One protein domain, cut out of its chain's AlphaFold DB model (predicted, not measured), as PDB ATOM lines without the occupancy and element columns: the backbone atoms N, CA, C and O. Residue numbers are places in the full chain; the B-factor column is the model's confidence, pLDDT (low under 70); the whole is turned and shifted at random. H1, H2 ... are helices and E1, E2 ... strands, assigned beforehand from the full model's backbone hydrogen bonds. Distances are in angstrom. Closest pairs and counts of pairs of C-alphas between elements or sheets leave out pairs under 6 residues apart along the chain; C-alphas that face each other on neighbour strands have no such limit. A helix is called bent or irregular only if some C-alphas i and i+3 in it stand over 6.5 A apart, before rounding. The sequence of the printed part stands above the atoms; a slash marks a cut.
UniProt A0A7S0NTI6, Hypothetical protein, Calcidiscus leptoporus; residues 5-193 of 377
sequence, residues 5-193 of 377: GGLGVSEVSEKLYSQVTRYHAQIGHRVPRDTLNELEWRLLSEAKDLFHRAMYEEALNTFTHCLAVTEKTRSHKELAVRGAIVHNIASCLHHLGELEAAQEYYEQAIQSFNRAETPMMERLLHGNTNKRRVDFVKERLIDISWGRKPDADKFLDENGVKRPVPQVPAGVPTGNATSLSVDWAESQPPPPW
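This is residues 5 to 193 of the 377 residues of the protein "Hypothetical protein" of Calcidiscus leptoporus (UniProt A0A7S0NTI6). Five helices, H2, H3, H4, H5 and H7, stand side by side in an up-and-down bundle, and H1 crosses it, packing on H3 and on one end of H5. Short H6 lies out at one end of the bundle, the small hairpin E1 and E2 lies near H7, and a long loop leads from E2 to H8, a short helix near H1 and H3. The printed part has 189 residues with eight named helices and two named strands, in the order H1 H2 H3 H4 H5 H6 H7 E1 E2 H8; the class is mostly helix, and the sheet E1 - E2 is antiparallel. The whole is compact, with a radius of gyration of the C-alphas of 16.4 A, and rounded, spanning 45 by 42 by 39 A.

H1, residues 5 to 27, touches H3, residues 56 to 73, at a steep tilt of 52 degrees, the same way; the closest C-alphas, of Val 20 and Ala 68, are 5.3 A apart. With residues 5 to 13 alone H1 touches H5, residues 99 to 115, the closest C-alphas being Val 9 and Ala 101 at 5.0 A. H2, residues 33 to 52, forms a helical hairpin with H3, at a shallow tilt of 20 degrees, with C-alphas 47 and 59 closest at 4.6 A. H3, the hub, forms another with H4, residues 79 to 96, with C-alphas 56 and 92 closest at 5.3 A. H4 and H5 form a third, at 14 degrees, with C-alphas 83 and 109 closest at 4.3 A. H6, residues 120 to 126, touches no helix. H7, residues 129 to 145, touches H5 at a shallow tilt of 17 degrees, opposite ways, with C-alphas 110 and 134 closest at 5.4 A. E1, residues 154 to 156, and E2, residues 162 to 164, form a hairpin: N 155 and O 163 are 2.9 A apart, within hydrogen-bond range. H8, residues 182 to 186, only just touches H3, with 3 pairs of C-alphas within 8 A, the closest those of Glu 57 and Trp 184 at 6.8 A. Every O i to N i+4 pair is within hydrogen-bond range in H2, H3, H4, H5, H6 and H7; H1 has 17 of 19, and H8 has 0 of 1, with 1 of 2 O i to N i+3 pairs.

H1 begins at C-alpha 5 (179.217, 95.983, 164.057) and is 33.5 A long. H2 measures 28.6 A, H3 24.9 A, H4 25.7 A, H5 24.4 A and H7 24.6 A. H7 ends at C-alpha 145 (172.565, 91.993, 152.137). H8 is irregular, C-alphas 182 and 185 being 7.4 A apart, and ends at C-alpha 186 (168.531, 114.838, 173.520).

The two C-alphas farthest apart, of Leu 124 and Val 182, are 47.2 A apart. The printed part has no cut. The link from E2 to H8, residues 165 to 181, is long. The mean pLDDT of the printed part is 80.7; residues 5 to 8, 76 to 77, 152 and 166 to 193 are under 70.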
ATOM      1  N   GLY A   5     180.666  95.984 164.304       46.22
ATOM      2  CA  GLY A   5     179.217  95.983 164.057       46.22
ATOM      3  C   GLY A   5     178.377  95.482 165.237       46.22
ATOM      4  O   GLY A   5     177.315  96.024 165.521       46.22
ATOM      5  N   GLY A   6     178.877  94.503 166.001       47.00
ATOM      6  CA  GLY A   6     178.119  93.896 167.106       47.00
ATOM      7  C   GLY A   6     177.912  94.788 168.339       47.00
ATOM      8  O   GLY A   6     176.957  94.583 169.085       47.00
ATOM      9  N   LEU A   7     178.773  95.789 168.560       50.75
ATOM     10  CA  LEU A   7     178.621  96.736 169.676       50.75
ATOM     11  C   LEU A   7     177.605  97.842 169.347       50.75
ATOM     12  O   LEU A   7     176.876  98.279 170.236       50.75
ATOM     13  N   GLY A   8     177.505  98.235 168.072       62.59
ATOM     14  CA  GLY A   8     176.592  99.286 167.618       62.59
ATOM     15  C   GLY A   8     175.118  98.891 167.713       62.59
ATOM     16  O   GLY A   8     174.297  99.698 168.137       62.59
ATOM     17  N   VAL A   9     174.772  97.634 167.411       70.12
ATOM     18  CA  VAL A   9     173.374  97.166 167.486       70.12
ATOM     19  C   VAL A   9     172.839  97.201 168.907       70.12
ATOM     20  O   VAL A   9     171.761  97.740 169.142       70.12
ATOM     21  N   SER A  10     173.601  96.658 169.861       77.31
ATOM     22  CA  SER A  10     173.208  96.672 171.271       77.31
ATOM     23  C   SER A  10     173.024  98.103 171.764       77.31
ATOM     24  O   SER A  10     172.057  98.383 172.461       77.31
ATOM     25  N   GLU A  11     173.908  99.016 171.359       81.88
ATOM     26  CA  GLU A  11     173.833 100.422 171.740       81.88
ATOM     27  C   GLU A  11     172.617 101.133 171.120       81.88
ATOM     28  O   GLU A  11     171.888 101.835 171.821       81.88
ATOM     29  N   VAL A  12     172.352 100.947 169.822       82.25
ATOM     30  CA  VAL A  12     171.182 101.534 169.143       82.25
ATOM     31  C   VAL A  12     169.888 100.973 169.731       82.25
ATOM     32  O   VAL A  12     168.993 101.742 170.079       82.25
ATOM     33  N   SER A  13     169.801  99.657 169.913       83.31
ATOM     34  CA  SER A  13     168.635  98.992 170.499       83.31
ATOM     35  C   SER A  13     168.396  99.416 171.954       83.31
ATOM     36  O   SER A  13     167.258  99.706 172.322       83.31
ATOM     37  N   GLU A  14     169.445  99.535 172.775       84.94
ATOM     38  CA  GLU A  14     169.347 100.025 174.157       84.94
ATOM     39  C   GLU A  14     168.892 101.489 174.216       84.94
ATOM     40  O   GLU A  14     168.051 101.851 175.047       84.94
ATOM     41  N   LYS A  15     169.382 102.335 173.301       85.06
ATOM     42  CA  LYS A  15     168.949 103.734 173.194       85.06
ATOM     43  C   LYS A  15     167.481 103.840 172.784       85.06
ATOM     44  O   LYS A  15     166.726 104.567 173.432       85.06
ATOM     45  N   LEU A  16     167.059 103.094 171.759       83.88
ATOM     46  CA  LEU A  16     165.661 103.052 171.316       83.88
ATOM     47  C   LEU A  16     164.752 102.559 172.448       83.88
ATOM     48  O   LEU A  16     163.726 103.177 172.730       83.88
ATOM     49  N   TYR A  17     165.158 101.502 173.155       85.44
ATOM     50  CA  TYR A  17     164.433 100.980 174.313       85.44
ATOM     51  C   TYR A  17     164.316 102.008 175.447       85.44
ATOM     52  O   TYR A  17     163.221 102.247 175.965       85.44
ATOM     53  N   SER A  18     165.421 102.663 175.807       85.81
ATOM     54  CA  SER A  18     165.449 103.708 176.838       85.81
ATOM     55  C   SER A  18     164.539 104.882 176.477       85.81
ATOM     56  O   SER A  18     163.839 105.419 177.337       85.81
ATOM     57  N   GLN A  19     164.502 105.265 175.202       82.88
ATOM     58  CA  GLN A  19     163.653 106.342 174.714       82.88
ATOM     59  C   GLN A  19     162.167 105.978 174.744       82.88
ATOM     60  O   GLN A  19     161.361 106.763 175.247       82.88
ATOM     61  N   VAL A  20     161.811 104.786 174.259       83.75
ATOM     62  CA  VAL A  20     160.444 104.249 174.328       83.75
ATOM     63  C   VAL A  20     159.979 104.204 175.783       83.75
ATOM     64  O   VAL A  20     158.931 104.755 176.111       83.75
ATOM     65  N   THR A  21     160.805 103.662 176.680       84.75
ATOM     66  CA  THR A  21     160.520 103.566 178.122       84.75
ATOM     67  C   THR A  21     160.367 104.942 178.776       84.75
ATOM     68  O   THR A  21     159.431 105.181 179.542       84.75
ATOM     69  N   ARG A  22     161.243 105.897 178.447       85.06
ATOM     70  CA  ARG A  22     161.140 107.275 178.947       85.06
ATOM     71  C   ARG A  22     159.852 107.940 178.466       85.06
ATOM     72  O   ARG A  22     159.177 108.587 179.263       85.06
ATOM     73  N   TYR A  23     159.494 107.781 177.194       82.88
ATOM     74  CA  TYR A  23     158.270 108.370 176.650       82.88
ATOM     75  C   TYR A  23     157.014 107.716 177.241       82.88
ATOM     76  O   TYR A  23     156.060 108.407 177.596       82.88
ATOM     77  N   HIS A  24     157.050 106.401 177.469       81.25
ATOM     78  CA  HIS A  24     156.033 105.681 178.237       81.25
ATOM     79  C   HIS A  24     155.803 106.292 179.616       81.25
ATOM     80  O   HIS A  24     154.652 106.526 179.996       81.25
ATOM     81  N   ALA A  25     156.877 106.595 180.349       81.56
ATOM     82  CA  ALA A  25     156.783 107.253 181.649       81.56
ATOM     83  C   ALA A  25     156.197 108.673 181.534       81.56
ATOM     84  O   ALA A  25     155.347 109.053 182.337       81.56
ATOM     85  N   GLN A  26     156.581 109.438 180.504       83.12
ATOM     86  CA  GLN A  26     156.101 110.810 180.282       83.12
ATOM     87  C   GLN A  26     154.606 110.904 179.961       83.12
ATOM     88  O   GLN A  26     153.952 111.849 180.399       83.12
ATOM     89  N   ILE A  27     154.057 109.951 179.203       80.81
ATOM     90  CA  ILE A  27     152.621 109.918 178.890       80.81
ATOM     91  C   ILE A  27     151.789 109.712 180.173       80.81
ATOM     92  O   ILE A  27     150.658 110.181 180.252       80.81
ATOM     93  N   GLY A  28     152.336 109.040 181.193       72.62
ATOM     94  CA  GLY A  28     151.601 108.680 182.411       72.62
ATOM     95  C   GLY A  28     150.523 107.607 182.175       72.62
ATOM     96  O   GLY A  28     150.366 107.099 181.064       72.62
ATOM     97  N   HIS A  29     149.804 107.215 183.234       70.50
ATOM     98  CA  HIS A  29     148.741 106.190 183.181       70.50
ATOM     99  C   HIS A  29     147.318 106.774 183.105       70.50
ATOM    100  O   HIS A  29     146.381 106.052 182.794       70.50
ATOM    101  N   ARG A  30     147.136 108.075 183.374       75.00
ATOM    102  CA  ARG A  30     145.810 108.718 183.512       75.00
ATOM    103  C   ARG A  30     145.287 109.400 182.244       75.00
ATOM    104  O   ARG A  30     144.361 110.203 182.327       75.00
ATOM    105  N   VAL A  31     145.901 109.161 181.088       82.69
ATOM    106  CA  VAL A  31     145.475 109.807 179.837       82.69
ATOM    107  C   VAL A  31     144.352 108.979 179.209       82.69
ATOM    108  O   VAL A  31     144.538 107.776 179.024       82.69
ATOM    109  N   PRO A  32     143.199 109.587 178.867       85.62
ATOM    110  CA  PRO A  32     142.104 108.863 178.237       85.62
ATOM    111  C   PRO A  32     142.534 108.289 176.882       85.62
ATOM    112  O   PRO A  32     143.300 108.902 176.133       85.62
ATOM    113  N   ARG A  33     142.010 107.103 176.558       84.00
ATOM    114  CA  ARG A  33     142.396 106.333 175.368       84.00
ATOM    115  C   ARG A  33     142.194 107.104 174.064       84.00
ATOM    116  O   ARG A  33     143.044 107.020 173.186       84.00
ATOM    117  N   ASP A  34     141.130 107.895 173.955       86.38
ATOM    118  CA  ASP A  34     140.850 108.694 172.755       86.38
ATOM    119  C   ASP A  34     141.943 109.730 172.485       86.38
ATOM    120  O   ASP A  34     142.420 109.861 171.360       86.38
ATOM    121  N   THR A  35     142.435 110.392 173.533       86.69
ATOM    122  CA  THR A  35     143.555 111.334 173.421       86.69
ATOM    123  C   THR A  35     144.848 110.631 173.015       86.69
ATOM    124  O   THR A  35     145.644 111.188 172.259       86.69
ATOM    125  N   LEU A  36     145.064 109.397 173.479       87.69
ATOM    126  CA  LEU A  36     146.207 108.595 173.048       87.69
ATOM    127  C   LEU A  36     146.072 108.138 171.589       87.69
ATOM    128  O   LEU A  36     147.063 108.155 170.869       87.69
ATOM    129  N   ASN A  37     144.865 107.805 171.123       87.75
ATOM    130  CA  ASN A  37     144.610 107.467 169.720       87.75
ATOM    131  C   ASN A  37     144.859 108.674 168.793       87.75
ATOM    132  O   ASN A  37     145.486 108.538 167.743       87.75
ATOM    133  N   GLU A  38     144.412 109.871 169.188       86.62
ATOM    134  CA  GLU A  38     144.694 111.115 168.456       86.62
ATOM    135  C   GLU A  38     146.195 111.433 168.428       86.62
ATOM    136  O   GLU A  38     146.742 111.827 167.392       86.62
ATOM    137  N   LEU A  39     146.880 111.242 169.561       88.88
ATOM    138  CA  LEU A  39     148.329 111.384 169.674       88.88
ATOM    139  C   LEU A  39     149.059 110.388 168.761       88.88
ATOM    140  O   LEU A  39     149.974 110.797 168.051       88.88
ATOM    141  N   GLU A  40     148.645 109.120 168.749       90.12
ATOM    142  CA  GLU A  40     149.197 108.075 167.880       90.12
ATOM    143  C   GLU A  40     149.076 108.477 166.408       90.12
ATOM    144  O   GLU A  40     150.067 108.469 165.678       90.12
ATOM    145  N   TRP A  41     147.882 108.894 165.977       88.31
ATOM    146  CA  TRP A  41     147.646 109.306 164.595       88.31
ATOM    147  C   TRP A  41     148.505 110.512 164.197       88.31
ATOM    148  O   TRP A  41     149.123 110.508 163.129       88.31
ATOM    149  N   ARG A  42     148.593 111.524 165.070       90.62
ATOM    150  CA  ARG A  42     149.411 112.716 164.825       90.62
ATOM    151  C   ARG A  42     150.895 112.373 164.718       90.62
ATOM    152  O   ARG A  42     151.522 112.790 163.749       90.62
ATOM    153  N   LEU A  43     151.434 111.604 165.667       92.44
ATOM    154  CA  LEU A  43     152.837 111.175 165.647       92.44
ATOM    155  C   LEU A  43     153.138 110.339 164.401       92.44
ATOM    156  O   LEU A  43     154.158 110.548 163.750       92.44
ATOM    157  N   LEU A  44     152.238 109.430 164.023       91.94
ATOM    158  CA  LEU A  44     152.411 108.607 162.831       91.94
ATOM    159  C   LEU A  44     152.414 109.445 161.545       91.94
ATOM    160  O   LEU A  44     153.200 109.167 160.637       91.94
ATOM    161  N   SER A  45     151.540 110.452 161.449       89.38
ATOM    162  CA  SER A  45     151.503 111.370 160.306       89.38
ATOM    163  C   SER A  45     152.770 112.221 160.234       89.38
ATOM    164  O   SER A  45     153.393 112.308 159.179       89.38
ATOM    165  N   GLU A  46     153.185 112.801 161.359       91.56
ATOM    166  CA  GLU A  46     154.387 113.629 161.464       91.56
ATOM    167  C   GLU A  46     155.654 112.838 161.114       91.56
ATOM    168  O   GLU A  46     156.465 113.286 160.305       91.56
ATOM    169  N   ALA A  47     155.794 111.620 161.641       92.94
ATOM    170  CA  ALA A  47     156.932 110.756 161.350       92.94
ATOM    171  C   ALA A  47     157.018 110.384 159.859       92.94
ATOM    172  O   ALA A  47     158.105 110.391 159.280       92.94
ATOM    173  N   LYS A  48     155.878 110.107 159.207       90.19
ATOM    174  CA  LYS A  48     155.828 109.860 157.755       90.19
ATOM    175  C   LYS A  48     156.244 111.092 156.952       90.19
ATOM    176  O   LYS A  48     156.981 110.958 155.976       90.19
ATOM    177  N   ASP A  49     155.807 112.279 157.361       89.19
ATOM    178  CA  ASP A  49     156.186 113.527 156.696       89.19
ATOM    179  C   ASP A  49     157.687 113.811 156.832       89.19
ATOM    180  O   ASP A  49     158.336 114.168 155.845       89.19
ATOM    181  N   LEU A  50     158.258 113.607 158.022       91.06
ATOM    182  CA  LEU A  50     159.701 113.714 158.266       91.06
ATOM    183  C   LEU A  50     160.488 112.696 157.433       91.06
ATOM    184  O   LEU A  50     161.486 113.049 156.798       91.06
ATOM    185  N   PHE A  51     159.995 111.458 157.355       90.38
ATOM    186  CA  PHE A  51     160.595 110.403 156.543       90.38
ATOM    187  C   PHE A  51     160.644 110.788 155.059       90.38
ATOM    188  O   PHE A  51     161.697 110.702 154.429       90.38
ATOM    189  N   HIS A  52     159.540 111.291 154.496       87.69
ATOM    190  CA  HIS A  52     159.499 111.737 153.098       87.69
ATOM    191  C   HIS A  52     160.386 112.960 152.818       87.69
ATOM    192  O   HIS A  52     160.806 113.165 151.679       87.69
ATOM    193  N   ARG A  53     160.706 113.764 153.839       87.62
ATOM    194  CA  ARG A  53     161.672 114.875 153.750       87.62
ATOM    195  C   ARG A  53     163.130 114.427 153.910       87.62
ATOM    196  O   ARG A  53     164.020 115.275 153.914       87.62
ATOM    197  N   ALA A  54     163.378 113.119 154.020       88.62
ATOM    198  CA  ALA A  54     164.683 112.524 154.305       88.62
ATOM    199  C   ALA A  54     165.294 112.965 155.652       88.62
ATOM    200  O   ALA A  54     166.504 112.886 155.847       88.62
ATOM    201  N   MET A  55     164.460 113.410 156.598       88.75
ATOM    202  CA  MET A  55     164.871 113.760 157.961       88.75
ATOM    203  C   MET A  55     164.798 112.508 158.840       88.75
ATOM    204  O   MET A  55     163.938 112.384 159.708       88.75
ATOM    205  N   TYR A  56     165.657 111.528 158.548       90.31
ATOM    206  CA  TYR A  56     165.534 110.178 159.105       90.31
ATOM    207  C   TYR A  56     165.797 110.098 160.613       90.31
ATOM    208  O   TYR A  56     165.176 109.271 161.269       90.31
ATOM    209  N   GLU A  57     166.660 110.952 161.173       88.88
ATOM    210  CA  GLU A  57     166.913 110.997 162.626       88.88
ATOM    211  C   GLU A  57     165.666 111.473 163.391       88.88
ATOM    212  O   GLU A  57     165.219 110.829 164.339       88.88
ATOM    213  N   GLU A  58     165.047 112.560 162.928       88.56
ATOM    214  CA  GLU A  58     163.814 113.092 163.517       88.56
ATOM    215  C   GLU A  58     162.632 112.145 163.288       88.56
ATOM    216  O   GLU A  58     161.835 111.914 164.193       88.56
ATOM    217  N   ALA A  59     162.535 111.543 162.098       92.81
ATOM    218  CA  ALA A  59     161.518 110.539 161.806       92.81
ATOM    219  C   ALA A  59     161.658 109.317 162.723       92.81
ATOM    220  O   ALA A  59     160.658 108.844 163.258       92.81
ATOM    221  N   LEU A  60     162.887 108.831 162.936       93.31
ATOM    222  CA  LEU A  60     163.180 107.729 163.849       93.31
ATOM    223  C   LEU A  60     162.704 108.059 165.266       93.31
ATOM    224  O   LEU A  60     161.993 107.253 165.862       93.31
ATOM    225  N   ASN A  61     163.018 109.260 165.757       90.62
ATOM    226  CA  ASN A  61     162.569 109.742 167.061       90.62
ATOM    227  C   ASN A  61     161.030 109.783 167.171       90.62
ATOM    228  O   ASN A  61     160.421 109.269 168.107       90.62
ATOM    229  N   THR A  62     160.347 110.334 166.170       91.56
ATOM    230  CA  THR A  62     158.880 110.406 166.196       91.56
ATOM    231  C   THR A  62     158.235 109.018 166.070       91.56
ATOM    232  O   THR A  62     157.222 108.745 166.720       91.56
ATOM    233  N   PHE A  63     158.825 108.094 165.300       94.56
ATOM    234  CA  PHE A  63     158.345 106.711 165.214       94.56
ATOM    235  C   PHE A  63     158.529 105.932 166.523       94.56
ATOM    236  O   PHE A  63     157.645 105.145 166.868       94.56
ATOM    237  N   THR A  64     159.613 106.141 167.278       93.19
ATOM    238  CA  THR A  64     159.803 105.484 168.588       93.19
ATOM    239  C   THR A  64     158.792 105.989 169.612       93.19
ATOM    240  O   THR A  64     158.213 105.198 170.358       93.19
ATOM    241  N   HIS A  65     158.476 107.283 169.595       90.00
ATOM    242  CA  HIS A  65     157.384 107.840 170.393       90.00
ATOM    243  C   HIS A  65     156.020 107.281 169.988       90.00
ATOM    244  O   HIS A  65     155.225 106.902 170.848       90.00
ATOM    245  N   CYS A  66     155.761 107.159 168.683       92.50
ATOM    246  CA  CYS A  66     154.550 106.523 168.176       92.50
ATOM    247  C   CYS A  66     154.436 105.069 168.657       92.50
ATOM    248  O   CYS A  66     153.348 104.642 169.045       92.50
ATOM    249  N   LEU A  67     155.543 104.318 168.677       92.12
ATOM    250  CA  LEU A  67     155.574 102.942 169.176       92.12
ATOM    251  C   LEU A  67     155.177 102.870 170.656       92.12
ATOM    252  O   LEU A  67     154.330 102.052 171.009       92.12
ATOM    253  N   ALA A  68     155.715 103.761 171.491       90.12
ATOM    254  CA  ALA A  68     155.357 103.831 172.905       90.12
ATOM    255  C   ALA A  68     153.857 104.117 173.113       90.12
ATOM    256  O   ALA A  68     153.196 103.467 173.918       90.12
ATOM    257  N   VAL A  69     153.271 105.042 172.347       89.38
ATOM    258  CA  VAL A  69     151.821 105.307 172.425       89.38
ATOM    259  C   VAL A  69     151.019 104.085 171.975       89.38
ATOM    260  O   VAL A  69     150.085 103.683 172.665       89.38
ATOM    261  N   THR A  70     151.429 103.458 170.873       89.81
ATOM    262  CA  THR A  70     150.770 102.273 170.298       89.81
ATOM    263  C   THR A  70     150.742 101.103 171.282       89.81
ATOM    264  O   THR A  70     149.753 100.377 171.368       89.81
ATOM    265  N   GLU A  71     151.817 100.920 172.051       87.75
ATOM    266  CA  GLU A  71     151.905  99.901 173.101       87.75
ATOM    267  C   GLU A  71     150.919 100.135 174.256       87.75
ATOM    268  O   GLU A  71     150.525  99.172 174.906       87.75
ATOM    269  N   LYS A  72     150.477 101.380 174.487       83.88
ATOM    270  CA  LYS A  72     149.440 101.702 175.483       83.88
ATOM    271  C   LYS A  72     148.023 101.665 174.920       83.88
ATOM    272  O   LYS A  72     147.087 101.342 175.647       83.88
ATOM    273  N   THR A  73     147.837 102.052 173.660       80.81
ATOM    274  CA  THR A  73     146.504 102.173 173.051       80.81
ATOM    275  C   THR A  73     145.973 100.859 172.518       80.81
ATOM    276  O   THR A  73     144.756 100.681 172.478       80.81
ATOM    277  N   ARG A  74     146.840  99.943 172.078       79.69
ATOM    278  CA  ARG A  74     146.418  98.762 171.321       79.69
ATOM    279  C   ARG A  74     146.551  97.473 172.112       79.69
ATOM    280  O   ARG A  74     147.476  97.264 172.887       79.69
ATOM    281  N   SER A  75     145.610  96.565 171.861       72.25
ATOM    282  CA  SER A  75     145.676  95.202 172.383       72.25
ATOM    283  C   SER A  75     146.809  94.426 171.706       72.25
ATOM    284  O   SER A  75     147.096  94.637 170.525       72.25
ATOM    285  N   HIS A  76     147.358  93.420 172.396       60.53
ATOM    286  CA  HIS A  76     148.288  92.433 171.827       60.53
ATOM    287  C   HIS A  76     147.781  91.744 170.549       60.53
ATOM    288  O   HIS A  76     148.567  91.096 169.868       60.53
ATOM    289  N   LYS A  77     146.491  91.857 170.210       58.16
ATOM    290  CA  LYS A  77     145.907  91.331 168.967       58.16
ATOM    291  C   LYS A  77     146.205  92.202 167.736       58.16
ATOM    292  O   LYS A  77     146.184  91.697 166.618       58.16
ATOM    293  N   GLU A  78     146.555  93.477 167.905       77.75
ATOM    294  CA  GLU A  78     146.806  94.423 166.803       77.75
ATOM    295  C   GLU A  78     148.283  94.454 166.363       77.75
ATOM    296  O   GLU A  78     148.877  95.500 166.089       77.75
ATOM    297  N   LEU A  79     148.889  93.268 166.250       85.19
ATOM    298  CA  LEU A  79     150.307  93.086 165.906       85.19
ATOM    299  C   LEU A  79     150.677  93.657 164.531       85.19
ATOM    300  O   LEU A  79     151.834  94.006 164.303       85.19
ATOM    301  N   ALA A  80     149.710  93.784 163.618       86.81
ATOM    302  CA  ALA A  80     149.940  94.349 162.293       86.81
ATOM    303  C   ALA A  80     150.350  95.828 162.351       86.81
ATOM    304  O   ALA A  80     151.252  96.236 161.622       86.81
ATOM    305  N   VAL A  81     149.729  96.633 163.221       87.81
ATOM    306  CA  VAL A  81     150.065  98.062 163.326       87.81
ATOM    307  C   VAL A  81     151.417  98.245 163.995       87.81
ATOM    308  O   VAL A  81     152.263  98.970 163.471       87.81
ATOM    309  N   ARG A  82     151.673  97.492 165.073       90.44
ATOM    310  CA  ARG A  82     153.004  97.416 165.688       90.44
ATOM    311  C   ARG A  82     154.069  97.059 164.645       90.44
ATOM    312  O   ARG A  82     155.070  97.758 164.535       90.44
ATOM    313  N   GLY A  83     153.831  96.017 163.844       92.38
ATOM    314  CA  GLY A  83     154.746  95.582 162.787       92.38
ATOM    315  C   GLY A  83     155.026  96.667 161.744       92.38
ATOM    316  O   GLY A  83     156.162  96.799 161.297       92.38
ATOM    317  N   ALA A  84     154.028  97.482 161.390       92.12
ATOM    318  CA  ALA A  84     154.202  98.598 160.460       92.12
ATOM    319  C   ALA A  84     155.074  99.723 161.042       92.12
ATOM    320  O   ALA A  84     155.948 100.234 160.346       92.12
ATOM    321  N   ILE A  85     154.886 100.078 162.316       93.19
ATOM    322  CA  ILE A  85     155.721 101.087 162.989       93.19
ATOM    323  C   ILE A  85     157.163 100.584 163.111       93.19
ATOM    324  O   ILE A  85     158.098 101.291 162.747       93.19
ATOM    325  N   VAL A  86     157.341  99.332 163.538       94.75
ATOM    326  CA  VAL A  86     158.653  98.673 163.646       94.75
ATOM    327  C   VAL A  86     159.366  98.610 162.288       94.75
ATOM    328  O   VAL A  86     160.560  98.887 162.199       94.75
ATOM    329  N   HIS A  87     158.640  98.329 161.203       94.75
ATOM    330  CA  HIS A  87     159.179  98.384 159.842       94.75
ATOM    331  C   HIS A  87     159.647  99.795 159.440       94.75
ATOM    332  O   HIS A  87     160.666  99.939 158.759       94.75
ATOM    333  N   ASN A  88     158.927 100.841 159.848       94.75
ATOM    334  CA  ASN A  88     159.318 102.220 159.549       94.75
ATOM    335  C   ASN A  88     160.568 102.636 160.337       94.75
ATOM    336  O   ASN A  88     161.454 103.268 159.765       94.75
ATOM    337  N   ILE A  89     160.680 102.216 161.602       94.75
ATOM    338  CA  ILE A  89     161.896 102.368 162.420       94.75
ATOM    339  C   ILE A  89     163.088 101.714 161.709       94.75
ATOM    340  O   ILE A  89     164.095 102.376 161.463       94.75
ATOM    341  N   ALA A  90     162.941 100.455 161.284       94.44
ATOM    342  CA  ALA A  90     163.971  99.740 160.531       94.44
ATOM    343  C   ALA A  90     164.365 100.469 159.235       94.44
ATOM    344  O   ALA A  90     165.542 100.556 158.897       94.44
ATOM    345  N   SER A  91     163.390 101.048 158.531       93.69
ATOM    346  CA  SER A  91     163.642 101.811 157.304       93.69
ATOM    347  C   SER A  91     164.408 103.109 157.561       93.69
ATOM    348  O   SER A  91     165.278 103.462 156.766       93.69
ATOM    349  N   CYS A  92     164.151 103.794 158.679       93.06
ATOM    350  CA  CYS A  92     164.957 104.947 159.090       93.06
ATOM    351  C   CYS A  92     166.405 104.522 159.367       93.06
ATOM    352  O   CYS A  92     167.328 105.116 158.816       93.06
ATOM    353  N   LEU A  93     166.602 103.449 160.141       92.38
ATOM    354  CA  LEU A  93     167.927 102.900 160.453       92.38
ATOM    355  C   LEU A  93     168.694 102.491 159.184       92.38
ATOM    356  O   LEU A  93     169.867 102.829 159.031       92.38
ATOM    357  N   HIS A  94     168.018 101.860 158.219       92.31
ATOM    358  CA  HIS A  94     168.613 101.476 156.934       92.31
ATOM    359  C   HIS A  94     169.081 102.701 156.131       92.31
ATOM    360  O   HIS A  94     170.158 102.678 155.535       92.31
ATOM    361  N   HIS A  95     168.320 103.800 156.141       90.00
ATOM    362  CA  HIS A  95     168.731 105.049 155.492       90.00
ATOM    363  C   HIS A  95     169.891 105.763 156.203       90.00
ATOM    364  O   HIS A  95     170.714 106.383 155.519       90.00
ATOM    365  N   LEU A  96     169.964 105.651 157.532       89.62
ATOM    366  CA  LEU A  96     171.039 106.189 158.374       89.62
ATOM    367  C   LEU A  96     172.329 105.354 158.300       89.62
ATOM    368  O   LEU A  96     173.395 105.832 158.675       89.62
ATOM    369  N   GLY A  97     172.252 104.142 157.742       88.75
ATOM    370  CA  GLY A  97     173.395 103.248 157.549       88.75
ATOM    371  C   GLY A  97     173.626 102.258 158.691       88.75
ATOM    372  O   GLY A  97     174.600 101.516 158.639       88.75
ATOM    373  N   GLU A  98     172.721 102.201 159.667       89.12
ATOM    374  CA  GLU A  98     172.745 101.248 160.783       89.12
ATOM    375  C   GLU A  98     172.167  99.901 160.323       89.12
ATOM    376  O   GLU A  98     171.030  99.541 160.640       89.12
ATOM    377  N   LEU A  99     172.914  99.192 159.474       89.44
ATOM    378  CA  LEU A  99     172.417  98.034 158.725       89.44
ATOM    379  C   LEU A  99     172.070  96.847 159.623       89.44
ATOM    380  O   LEU A  99     171.045  96.199 159.416       89.44
ATOM    381  N   GLU A 100     172.901  96.573 160.620       89.19
ATOM    382  CA  GLU A 100     172.727  95.451 161.533       89.19
ATOM    383  C   GLU A 100     171.499  95.664 162.432       89.19
ATOM    384  O   GLU A 100     170.652  94.778 162.549       89.19
ATOM    385  N   ALA A 101     171.325  96.875 162.976       89.56
ATOM    386  CA  ALA A 101     170.128  97.227 163.737       89.56
ATOM    387  C   ALA A 101     168.878  97.209 162.839       89.56
ATOM    388  O   ALA A 101     167.846  96.647 163.209       89.56
ATOM    389  N   ALA A 102     168.963  97.762 161.624       92.50
ATOM    390  CA  ALA A 102     167.862  97.725 160.663       92.50
ATOM    391  C   ALA A 102     167.415  96.289 160.349       92.50
ATOM    392  O   ALA A 102     166.212  96.028 160.274       92.50
ATOM    393  N   GLN A 103     168.357  95.350 160.208       93.44
ATOM    394  CA  GLN A 103     168.051  93.939 159.991       93.44
ATOM    395  C   GLN A 103     167.223  93.355 161.144       93.44
ATOM    396  O   GLN A 103     166.169  92.768 160.888       93.44
ATOM    397  N   GLU A 104     167.641  93.551 162.396       92.88
ATOM    398  CA  GLU A 104     166.910  93.028 163.557       92.88
ATOM    399  C   GLU A 104     165.482  93.579 163.631       92.88
ATOM    400  O   GLU A 104     164.520  92.825 163.815       92.88
ATOM    401  N   TYR A 105     165.308  94.887 163.431       94.50
ATOM    402  CA  TYR A 105     163.979  95.498 163.447       94.50
ATOM    403  C   TYR A 105     163.117  95.044 162.255       94.50
ATOM    404  O   TYR A 105     161.911  94.826 162.413       94.50
ATOM    405  N   TYR A 106     163.695  94.807 161.073       95.75
ATOM    406  CA  TYR A 106     162.961  94.198 159.959       95.75
ATOM    407  C   TYR A 106     162.511  92.765 160.272       95.75
ATOM    408  O   TYR A 106     161.370  92.394 159.971       95.75
ATOM    409  N   GLU A 107     163.349  91.963 160.922       94.94
ATOM    410  CA  GLU A 107     162.977  90.618 161.366       94.94
ATOM    411  C   GLU A 107     161.846  90.659 162.406       94.94
ATOM    412  O   GLU A 107     160.878  89.895 162.298       94.94
ATOM    413  N   GLN A 108     161.885  91.599 163.355       93.56
ATOM    414  CA  GLN A 108     160.798  91.827 164.317       93.56
ATOM    415  C   GLN A 108     159.482  92.239 163.633       93.56
ATOM    416  O   GLN A 108     158.400  91.775 164.021       93.56
ATOM    417  N   ALA A 109     159.545  93.064 162.583       95.06
ATOM    418  CA  ALA A 109     158.372  93.421 161.788       95.06
ATOM    419  C   ALA A 109     157.764  92.186 161.101       95.06
ATOM    420  O   ALA A 109     156.553  91.969 161.180       95.06
ATOM    421  N   ILE A 110     158.593  91.325 160.496       94.56
ATOM    422  CA  ILE A 110     158.144  90.063 159.883       94.56
ATOM    423  C   ILE A 110     157.463  89.163 160.917       94.56
ATOM    424  O   ILE A 110     156.392  88.616 160.643       94.56
ATOM    425  N   GLN A 111     158.052  89.012 162.105       93.69
ATOM    426  CA  GLN A 111     157.455  88.220 163.183       93.69
ATOM    427  C   GLN A 111     156.080  88.768 163.584       93.69
ATOM    428  O   GLN A 111     155.135  87.994 163.748       93.69
ATOM    429  N   SER A 112     155.947  90.093 163.670       91.62
ATOM    430  CA  SER A 112     154.683  90.764 163.986       91.62
ATOM    431  C   SER A 112     153.626  90.525 162.902       91.62
ATOM    432  O   SER A 112     152.502  90.143 163.219       91.62
ATOM    433  N   PHE A 113     153.983  90.649 161.619       91.12
ATOM    434  CA  PHE A 113     153.057  90.395 160.508       91.12
ATOM    435  C   PHE A 113     152.656  88.925 160.363       91.12
ATOM    436  O   PHE A 113     151.520  88.646 159.989       91.12
ATOM    437  N   ASN A 114     153.554  87.984 160.669       89.69
ATOM    438  CA  ASN A 114     153.247  86.552 160.638       89.69
ATOM    439  C   ASN A 114     152.292  86.135 161.761       89.69
ATOM    440  O   ASN A 114     151.480  85.234 161.567       89.69
ATOM    441  N   ARG A 115     152.411  86.766 162.934       88.06
ATOM    442  CA  ARG A 115     151.526  86.526 164.082       88.06
ATOM    443  C   ARG A 115     150.208  87.292 163.981       88.06
ATOM    444  O   ARG A 115     149.245  86.918 164.639       88.06
ATOM    445  N   ALA A 116     150.159  88.352 163.180       86.44
ATOM    446  CA  ALA A 116     148.939  89.100 162.934       86.44
ATOM    447  C   ALA A 116     147.977  88.299 162.048       86.44
ATOM    448  O   ALA A 116     148.291  87.933 160.909       86.44
ATOM    449  N   GLU A 117     146.766  88.076 162.545       76.69
ATOM    450  CA  GLU A 117     145.701  87.466 161.760       76.69
ATOM    451  C   GLU A 117     145.152  88.481 160.749       76.69
ATOM    452  O   GLU A 117     144.856  89.623 161.091       76.69
ATOM    453  N   THR A 118     145.020  88.068 159.484       76.12
ATOM    454  CA  THR A 118     144.265  88.854 158.496       76.12
ATOM    455  C   THR A 118     142.793  88.465 158.609       76.12
ATOM    456  O   THR A 118     142.469  87.294 158.362       76.12
ATOM    457  N   PRO A 119     141.885  89.390 158.970       79.88
ATOM    458  CA  PRO A 119     140.468  89.073 159.031       79.88
ATOM    459  C   PRO A 119     139.993  88.573 157.663       79.88
ATOM    460  O   PRO A 119     140.393  89.076 156.611       79.88
ATOM    461  N   MET A 120     139.136  87.549 157.667       78.12
ATOM    462  CA  MET A 120     138.730  86.831 156.452       78.12
ATOM    463  C   MET A 120     138.181  87.758 155.359       78.12
ATOM    464  O   MET A 120     138.438  87.523 154.179       78.12
ATOM    465  N   MET A 121     137.466  88.816 155.754       77.50
ATOM    466  CA  MET A 121     136.915  89.816 154.840       77.50
ATOM    467  C   MET A 121     138.012  90.633 154.139       77.50
ATOM    468  O   MET A 121     137.980  90.781 152.919       77.50
ATOM    469  N   GLU A 122     139.028  91.095 154.871       78.38
ATOM    470  CA  GLU A 122     140.183  91.796 154.291       78.38
ATOM    471  C   GLU A 122     140.947  90.877 153.332       78.38
ATOM    472  O   GLU A 122     141.297  91.275 152.219       78.38
ATOM    473  N   ARG A 123     141.107  89.604 153.716       82.50
ATOM    474  CA  ARG A 123     141.744  88.590 152.871       82.50
ATOM    475  C   ARG A 123     141.002  88.362 151.553       82.50
ATOM    476  O   ARG A 123     141.645  88.076 150.545       82.50
ATOM    477  N   LEU A 124     139.675  88.476 151.553       84.06
ATOM    478  CA  LEU A 124     138.846  88.321 150.358       84.06
ATOM    479  C   LEU A 124     138.917  89.551 149.440       84.06
ATOM    480  O   LEU A 124     138.991  89.395 148.224       84.06
ATOM    481  N   LEU A 125     138.914  90.759 150.012       80.38
ATOM    482  CA  LEU A 125     138.880  92.018 149.259       80.38
ATOM    483  C   LEU A 125     140.253  92.436 148.720       80.38
ATOM    484  O   LEU A 125     140.367  92.889 147.582       80.38
ATOM    485  N   HIS A 126     141.304  92.275 149.524       75.19
ATOM    486  CA  HIS A 126     142.637  92.811 149.231       75.19
ATOM    487  C   HIS A 126     143.701  91.720 149.058       75.19
ATOM    488  O   HIS A 126     144.830  92.009 148.645       75.19
ATOM    489  N   GLY A 127     143.340  90.455 149.293       84.25
ATOM    490  CA  GLY A 127     144.274  89.337 149.359       84.25
ATOM    491  C   GLY A 127     144.977  89.268 150.715       84.25
ATOM    492  O   GLY A 127     144.599  89.930 151.675       84.25
ATOM    493  N   ASN A 128     146.030  88.456 150.815       84.62
ATOM    494  CA  ASN A 128     146.804  88.362 152.053       84.62
ATOM    495  C   ASN A 128     147.739  89.581 152.196       84.62
ATOM    496  O   ASN A 128     148.872  89.566 151.709       84.62
ATOM    497  N   THR A 129     147.237  90.638 152.839       85.25
ATOM    498  CA  THR A 129     147.940  91.908 153.084       85.25
ATOM    499  C   THR A 129     149.209  91.702 153.911       85.25
ATOM    500  O   THR A 129     150.280  92.161 153.511       85.25
ATOM    501  N   ASN A 130     149.138  90.919 154.992       86.75
ATOM    502  CA  ASN A 130     150.299  90.603 155.831       86.75
ATOM    503  C   ASN A 130     151.385  89.843 155.062       86.75
ATOM    504  O   ASN A 130     152.563  90.151 155.219       86.75
ATOM    505  N   LYS A 131     151.019  88.926 154.156       89.56
ATOM    506  CA  LYS A 131     152.001  88.264 153.284       89.56
ATOM    507  C   LYS A 131     152.729  89.268 152.387       89.56
ATOM    508  O   LYS A 131     153.948  89.207 152.296       89.56
ATOM    509  N   ARG A 132     152.015  90.221 151.775       89.69
ATOM    510  CA  ARG A 132     152.649  91.269 150.951       89.69
ATOM    511  C   ARG A 132     153.577  92.166 151.769       89.69
ATOM    512  O   ARG A 132     154.644  92.522 151.283       89.69
ATOM    513  N   ARG A 133     153.199  92.494 153.010       90.81
ATOM    514  CA  ARG A 133     154.058  93.226 153.956       90.81
ATOM    515  C   ARG A 133     155.330  92.441 154.271       90.81
ATOM    516  O   ARG A 133     156.415  92.999 154.184       90.81
ATOM    517  N   VAL A 134     155.216  91.143 154.553       91.88
ATOM    518  CA  VAL A 134     156.376  90.264 154.785       91.88
ATOM    519  C   VAL A 134     157.281  90.193 153.559       91.88
ATOM    520  O   VAL A 134     158.493  90.325 153.696       91.88
ATOM    521  N   ASP A 135     156.714  90.004 152.368       91.00
ATOM    522  CA  ASP A 135     157.487  89.946 151.126       91.00
ATOM    523  C   ASP A 135     158.207  91.281 150.865       91.00
ATOM    524  O   ASP A 135     159.387  91.283 150.521       91.00
ATOM    525  N   PHE A 136     157.552  92.416 151.133       91.06
ATOM    526  CA  PHE A 136     158.171  93.741 151.050       91.06
ATOM    527  C   PHE A 136     159.328  93.918 152.043       91.06
ATOM    528  O   PHE A 136     160.397  94.389 151.667       91.06
ATOM    529  N   VAL A 137     159.161  93.499 153.302       93.00
ATOM    530  CA  VAL A 137     160.237  93.577 154.304       93.00
ATOM    531  C   VAL A 137     161.421  92.683 153.912       93.00
ATOM    532  O   VAL A 137     162.572  93.084 154.053       93.00
ATOM    533  N   LYS A 138     161.161  91.492 153.359       92.75
ATOM    534  CA  LYS A 138     162.219  90.601 152.855       92.75
ATOM    535  C   LYS A 138     163.017  91.224 151.716       92.75
ATOM    536  O   LYS A 138     164.222  91.011 151.653       92.75
ATOM    537  N   GLU A 139     162.384  92.001 150.839       91.12
ATOM    538  CA  GLU A 139     163.115  92.754 149.814       91.12
ATOM    539  C   GLU A 139     164.082  93.765 150.439       91.12
ATOM    540  O   GLU A 139     165.223  93.853 149.997       91.12
ATOM    541  N   ARG A 140     163.684  94.460 151.514       91.44
ATOM    542  CA  ARG A 140     164.583  95.372 152.245       91.44
ATOM    543  C   ARG A 140     165.760  94.638 152.892       91.44
ATOM    544  O   ARG A 140     166.884  95.122 152.836       91.44
ATOM    545  N   LEU A 141     165.536  93.439 153.434       91.25
ATOM    546  CA  LEU A 141     166.619  92.584 153.940       91.25
ATOM    547  C   LEU A 141     167.587  92.148 152.827       91.25
ATOM    548  O   LEU A 141     168.798  92.102 153.041       91.25
ATOM    549  N   ILE A 142     167.080  91.872 151.619       90.31
ATOM    550  CA  ILE A 142     167.927  91.604 150.446       90.31
ATOM    551  C   ILE A 142     168.737  92.855 150.082       90.31
ATOM    552  O   ILE A 142     169.937  92.739 149.831       90.31
ATOM    553  N   ASP A 143     168.125  94.041 150.108       89.12
ATOM    554  CA  ASP A 143     168.823  95.308 149.857       89.12
ATOM    555  C   ASP A 143     169.975  95.522 150.856       89.12
ATOM    556  O   ASP A 143     171.090  95.834 150.428       89.12
ATOM    557  N   ILE A 144     169.754  95.255 152.153       89.25
ATOM    558  CA  ILE A 144     170.806  95.261 153.188       89.25
ATOM    559  C   ILE A 144     171.919  94.267 152.843       89.25
ATOM    560  O   ILE A 144     173.090  94.639 152.841       89.25
ATOM    561  N   SER A 145     171.573  93.027 152.477       88.81
ATOM    562  CA  SER A 145     172.565  91.993 152.137       88.81
ATOM    563  C   SER A 145     173.451  92.361 150.937       88.81
ATOM    564  O   SER A 145     174.567  91.862 150.797       88.81
ATOM    565  N   TRP A 146     172.967  93.250 150.065       88.06
ATOM    566  CA  TRP A 146     173.707  93.785 148.921       88.06
ATOM    567  C   TRP A 146     174.335  95.160 149.184       88.06
ATOM    568  O   TRP A 146     174.907  95.744 148.260       88.06
ATOM    569  N   GLY A 147     174.220  95.696 150.404       83.25
ATOM    570  CA  GLY A 147     174.708  97.024 150.783       83.25
ATOM    571  C   GLY A 147     174.028  98.168 150.026       83.25
ATOM    572  O   GLY A 147     174.610  99.239 149.852       83.25
ATOM    573  N   ARG A 148     172.813  97.943 149.512       84.94
ATOM    574  CA  ARG A 148     172.036  98.947 148.780       84.94
ATOM    575  C   ARG A 148     171.163  99.729 149.749       84.94
ATOM    576  O   ARG A 148     170.639  99.183 150.718       84.94
ATOM    577  N   LYS A 149     170.984 101.018 149.461       81.62
ATOM    578  CA  LYS A 149     169.974 101.833 150.141       81.62
ATOM    579  C   LYS A 149     168.586 101.402 149.666       81.62
ATOM    580  O   LYS A 149     168.447 101.057 148.490       81.62
ATOM    581  N   PRO A 150     167.578 101.422 150.547       80.62
ATOM    582  CA  PRO A 150     166.242 101.023 150.164       80.62
ATOM    583  C   PRO A 150     165.676 102.048 149.177       80.62
ATOM    584  O   PRO A 150     165.918 103.253 149.291       80.62
ATOM    585  N   ASP A 151     164.940 101.542 148.190       75.31
ATOM    586  CA  ASP A 151     164.191 102.331 147.210       75.31
ATOM    587  C   ASP A 151     163.314 103.373 147.932       75.31
ATOM    588  O   ASP A 151     162.287 103.014 148.509       75.31
ATOM    589  N   ALA A 152     163.718 104.648 147.902       68.69
ATOM    590  CA  ALA A 152     162.955 105.769 148.466       68.69
ATOM    591  C   ALA A 152     161.801 106.216 147.550       68.69
ATOM    592  O   ALA A 152     160.996 107.068 147.912       68.69
ATOM    593  N   ASP A 153     161.731 105.665 146.339       72.06
ATOM    594  CA  ASP A 153     160.735 105.990 145.326       72.06
ATOM    595  C   ASP A 153     159.455 105.160 145.464       72.06
ATOM    596  O   ASP A 153     158.443 105.519 144.863       72.06
ATOM    597  N   LYS A 154     159.465 104.075 146.250       80.56
ATOM    598  CA  LYS A 154     158.328 103.159 146.407       80.56
ATOM    599  C   LYS A 154     158.003 102.935 147.876       80.56
ATOM    600  O   LYS A 154     158.872 102.590 148.667       80.56
ATOM    601  N   PHE A 155     156.722 103.019 148.211       81.25
ATOM    602  CA  PHE A 155     156.201 102.662 149.527       81.25
ATOM    603  C   PHE A 155     155.096 101.618 149.402       81.25
ATOM    604  O   PHE A 155     154.505 101.433 148.335       81.25
ATOM    605  N   LEU A 156     154.818 100.918 150.495       81.56
ATOM    606  CA  LEU A 156     153.701  99.989 150.576       81.56
ATOM    607  C   LEU A 156     152.465 100.733 151.099       81.56
ATOM    608  O   LEU A 156     152.523 101.344 152.164       81.56
ATOM    609  N   ASP A 157     151.357 100.700 150.359       79.81
ATOM    610  CA  ASP A 157     150.095 101.278 150.823       79.81
ATOM    611  C   ASP A 157     149.435 100.420 151.922       79.81
ATOM    612  O   ASP A 157     149.879  99.312 152.240       79.81
ATOM    613  N   GLU A 158     148.351 100.930 152.509       76.12
ATOM    614  CA  GLU A 158     147.608 100.254 153.585       76.12
ATOM    615  C   GLU A 158     147.150  98.837 153.187       76.12
ATOM    616  O   GLU A 158     147.126  97.936 154.030       76.12
ATOM    617  N   ASN A 159     146.916  98.613 151.889       76.88
ATOM    618  CA  ASN A 159     146.460  97.355 151.295       76.88
ATOM    619  C   ASN A 159     147.614  96.427 150.865       76.88
ATOM    620  O   ASN A 159     147.397  95.394 150.216       76.88
ATOM    621  N   GLY A 160     148.859  96.780 151.188       74.38
ATOM    622  CA  GLY A 160     150.027  95.989 150.828       74.38
ATOM    623  C   GLY A 160     150.433  96.117 149.356       74.38
ATOM    624  O   GLY A 160     151.101  95.222 148.839       74.38
ATOM    625  N   VAL A 161     150.002  97.159 148.644       81.00
ATOM    626  CA  VAL A 161     150.346  97.402 147.236       81.00
ATOM    627  C   VAL A 161     151.463  98.435 147.155       81.00
ATOM    628  O   VAL A 161     151.399  99.489 147.782       81.00
ATOM    629  N   LYS A 162     152.495  98.151 146.353       83.62
ATOM    630  CA  LYS A 162     153.597  99.093 146.129       83.62
ATOM    631  C   LYS A 162     153.109 100.281 145.306       83.62
ATOM    632  O   LYS A 162     152.559 100.092 144.218       83.62
ATOM    633  N   ARG A 163     153.339 101.496 145.793       83.75
ATOM    634  CA  ARG A 163     153.011 102.752 145.117       83.75
ATOM    635  C   ARG A 163     154.230 103.662 145.033       83.75
ATOM    636  O   ARG A 163     155.080 103.602 145.918       83.75
ATOM    637  N   PRO A 164     154.320 104.506 143.992       81.88
ATOM    638  CA  PRO A 164     155.354 105.524 143.932       81.88
ATOM    639  C   PRO A 164     155.113 106.588 145.006       81.88
ATOM    640  O   PRO A 164     153.976 107.038 145.170       81.88
ATOM    641  N   VAL A 165     156.164 107.001 145.713       72.69
ATOM    642  CA  VAL A 165     156.096 108.102 146.685       72.69
ATOM    643  C   VAL A 165     155.726 109.393 145.939       72.69
ATOM    644  O   VAL A 165     156.361 109.709 144.925       72.69
ATOM    645  N   PRO A 166     154.700 110.144 146.387       68.06
ATOM    646  CA  PRO A 166     154.369 111.437 145.804       68.06
ATOM    647  C   PRO A 166     155.584 112.368 145.862       68.06
ATOM    648  O   PRO A 166     156.109 112.655 146.934       68.06
ATOM    649  N   GLN A 167     156.045 112.829 144.699       59.91
ATOM    650  CA  GLN A 167     157.184 113.739 144.602       59.91
ATOM    651  C   GLN A 167     156.803 115.091 145.222       59.91
ATOM    652  O   GLN A 167     155.895 115.768 144.733       59.91
ATOM    653  N   VAL A 168     157.496 115.492 146.290       57.06
ATOM    654  CA  VAL A 168     157.411 116.858 146.820       57.06
ATOM    655  C   VAL A 168     158.065 117.791 145.789       57.06
ATOM    656  O   VAL A 168     159.147 117.468 145.295       57.06
ATOM    657  N   PRO A 169     157.433 118.917 145.403       52.16
ATOM    658  CA  PRO A 169     157.974 119.810 144.382       52.16
ATOM    659  C   PRO A 169     159.407 120.248 144.717       52.16
ATOM    660  O   PRO A 169     159.717 120.606 145.854       52.16
ATOM    661  N   ALA A 170     160.278 120.191 143.706       47.16
ATOM    662  CA  ALA A 170     161.714 120.408 143.836       47.16
ATOM    663  C   ALA A 170     162.008 121.808 144.404       47.16
ATOM    664  O   ALA A 170     161.744 122.817 143.752       47.16
ATOM    665  N   GLY A 171     162.529 121.872 145.630       52.31
ATOM    666  CA  GLY A 171     162.805 123.140 146.316       52.31
ATOM    667  C   GLY A 171     163.033 123.032 147.824       52.31
ATOM    668  O   GLY A 171     163.560 123.969 148.420       52.31
ATOM    669  N   VAL A 172     162.687 121.903 148.447       52.09
ATOM    670  CA  VAL A 172     163.006 121.639 149.858       52.09
ATOM    671  C   VAL A 172     164.404 121.013 149.937       52.09
ATOM    672  O   VAL A 172     164.648 120.035 149.227       52.09
ATOM    673  N   PRO A 173     165.338 121.553 150.743       48.78
ATOM    674  CA  PRO A 173     166.650 120.944 150.922       48.78
ATOM    675  C   PRO A 173     166.479 119.538 151.507       48.78
ATOM    676  O   PRO A 173     165.990 119.374 152.620       48.78
ATOM    677  N   THR A 174     166.864 118.524 150.737       48.94
ATOM    678  CA  THR A 174     166.985 117.142 151.207       48.94
ATOM    679  C   THR A 174     168.085 117.090 152.259       48.94
ATOM    680  O   THR A 174     169.240 117.385 151.943       48.94
ATOM    681  N   GLY A 175     167.720 116.756 153.499       51.34
ATOM    682  CA  GLY A 175     168.667 116.580 154.596       51.34
ATOM    683  C   GLY A 175     169.747 115.563 154.227       51.34
ATOM    684  O   GLY A 175     169.469 114.533 153.608       51.34
ATOM    685  N   ASN A 176     171.000 115.881 154.554       48.06
ATOM    686  CA  ASN A 176     172.120 114.973 154.343       48.06
ATOM    687  C   ASN A 176     171.898 113.711 155.187       48.06
ATOM    688  O   ASN A 176     171.611 113.813 156.373       48.06
ATOM    689  N   ALA A 177     172.052 112.533 154.579       47.72
ATOM    690  CA  ALA A 177     172.044 111.258 155.287       47.72
ATOM    691  C   ALA A 177     173.296 111.159 156.174       47.72
ATOM    692  O   ALA A 177     174.345 110.695 155.721       47.72
ATOM    693  N   THR A 178     173.207 111.678 157.394       54.97
ATOM    694  CA  THR A 178     174.196 111.496 158.455       54.97
ATOM    695  C   THR A 178     174.012 110.124 159.098       54.97
ATOM    696  O   THR A 178     172.899 109.619 159.200       54.97
ATOM    697  N   SER A 179     175.120 109.498 159.500       57.62
ATOM    698  CA  SER A 179     175.090 108.461 160.535       57.62
ATOM    699  C   SER A 179     174.438 109.045 161.786       57.62
ATOM    700  O   SER A 179     174.658 110.234 162.035       57.62
ATOM    701  N   LEU A 180     173.708 108.236 162.564       59.81
ATOM    702  CA  LEU A 180     173.050 108.671 163.803       59.81
ATOM    703  C   LEU A 180     173.956 109.620 164.603       59.81
ATOM    704  O   LEU A 180     175.008 109.213 165.102       59.81
ATOM    705  N   SER A 181     173.574 110.896 164.690       57.91
ATOM    706  CA  SER A 181     174.329 111.887 165.456       57.91
ATOM    707  C   SER A 181     174.358 111.505 166.939       57.91
ATOM    708  O   SER A 181     173.399 110.958 167.466       57.91
ATOM    709  N   VAL A 182     175.440 111.793 167.667       54.91
ATOM    710  CA  VAL A 182     175.509 111.476 169.112       54.91
ATOM    711  C   VAL A 182     174.363 112.143 169.904       54.91
ATOM    712  O   VAL A 182     173.945 111.625 170.938       54.91
ATOM    713  N   ASP A 183     173.787 113.217 169.360       57.84
ATOM    714  CA  ASP A 183     172.809 114.084 170.014       57.84
ATOM    715  C   ASP A 183     171.336 113.671 169.795       57.84
ATOM    716  O   ASP A 183     170.436 114.288 170.372       57.84
ATOM    717  N   TRP A 184     171.033 112.618 169.016       59.88
ATOM    718  CA  TRP A 184     169.632 112.239 168.730       59.88
ATOM    719  C   TRP A 184     168.825 111.877 169.991       59.88
ATOM    720  O   TRP A 184     167.604 112.046 170.022       59.88
ATOM    721  N   ALA A 185     169.502 111.462 171.066       51.72
ATOM    722  CA  ALA A 185     168.898 111.151 172.361       51.72
ATOM    723  C   ALA A 185     168.412 112.389 173.152       51.72
ATOM    724  O   ALA A 185     167.651 112.236 174.114       51.72
ATOM    725  N   GLU A 186     168.838 113.603 172.780       53.16
ATOM    726  CA  GLU A 186     168.531 114.838 173.520       53.16
ATOM    727  C   GLU A 186     167.325 115.611 172.966       53.16
ATOM    728  O   GLU A 186     166.787 116.482 173.656       53.16
ATOM    729  N   SER A 187     166.844 115.275 171.763       54.53
ATOM    730  CA  SER A 187     165.675 115.933 171.166       54.53
ATOM    731  C   SER A 187     164.374 115.485 171.848       54.53
ATOM    732  O   SER A 187     163.745 114.483 171.508       54.53
ATOM    733  N   GLN A 188     163.981 116.224 172.888       54.41
ATOM    734  CA  GLN A 188     162.730 116.001 173.608       54.41
ATOM    735  C   GLN A 188     161.561 116.575 172.798       54.41
ATOM    736  O   GLN A 188     161.527 117.792 172.584       54.41
ATOM    737  N   PRO A 189     160.561 115.775 172.393       54.53
ATOM    738  CA  PRO A 189     159.297 116.361 171.987       54.53
ATOM    739  C   PRO A 189     158.628 117.002 173.214       54.53
ATOM    740  O   PRO A 189     158.745 116.488 174.335       54.53
ATOM    741  N   PRO A 190     157.890 118.108 173.036       51.56
ATOM    742  CA  PRO A 190     157.080 118.655 174.111       51.56
ATOM    743  C   PRO A 190     156.088 117.577 174.571       51.56
ATOM    744  O   PRO A 190     155.492 116.889 173.732       51.56
ATOM    745  N   PRO A 191     155.884 117.400 175.886       50.97
ATOM    746  CA  PRO A 191     154.961 116.388 176.358       50.97
ATOM    747  C   PRO A 191     153.542 116.730 175.856       50.97
ATOM    748  O   PRO A 191     153.240 117.903 175.629       50.97
ATOM    749  N   PRO A 192     152.646 115.744 175.675       50.25
ATOM    750  CA  PRO A 192     151.375 115.922 174.950       50.25
ATOM    751  C   PRO A 192     150.450 117.025 175.509       50.25
ATOM    752  O   PRO A 192     149.581 117.530 174.807       50.25
ATOM    753  N   TRP A 193     150.679 117.442 176.753       56.78
ATOM    754  CA  TRP A 193     149.980 118.491 177.492       56.78
ATOM    755  C   TRP A 193     150.667 119.868 177.437       56.78
ATOM    756  O   TRP A 193     150.032 120.874 177.746       56.78
TER     757      TRP A 193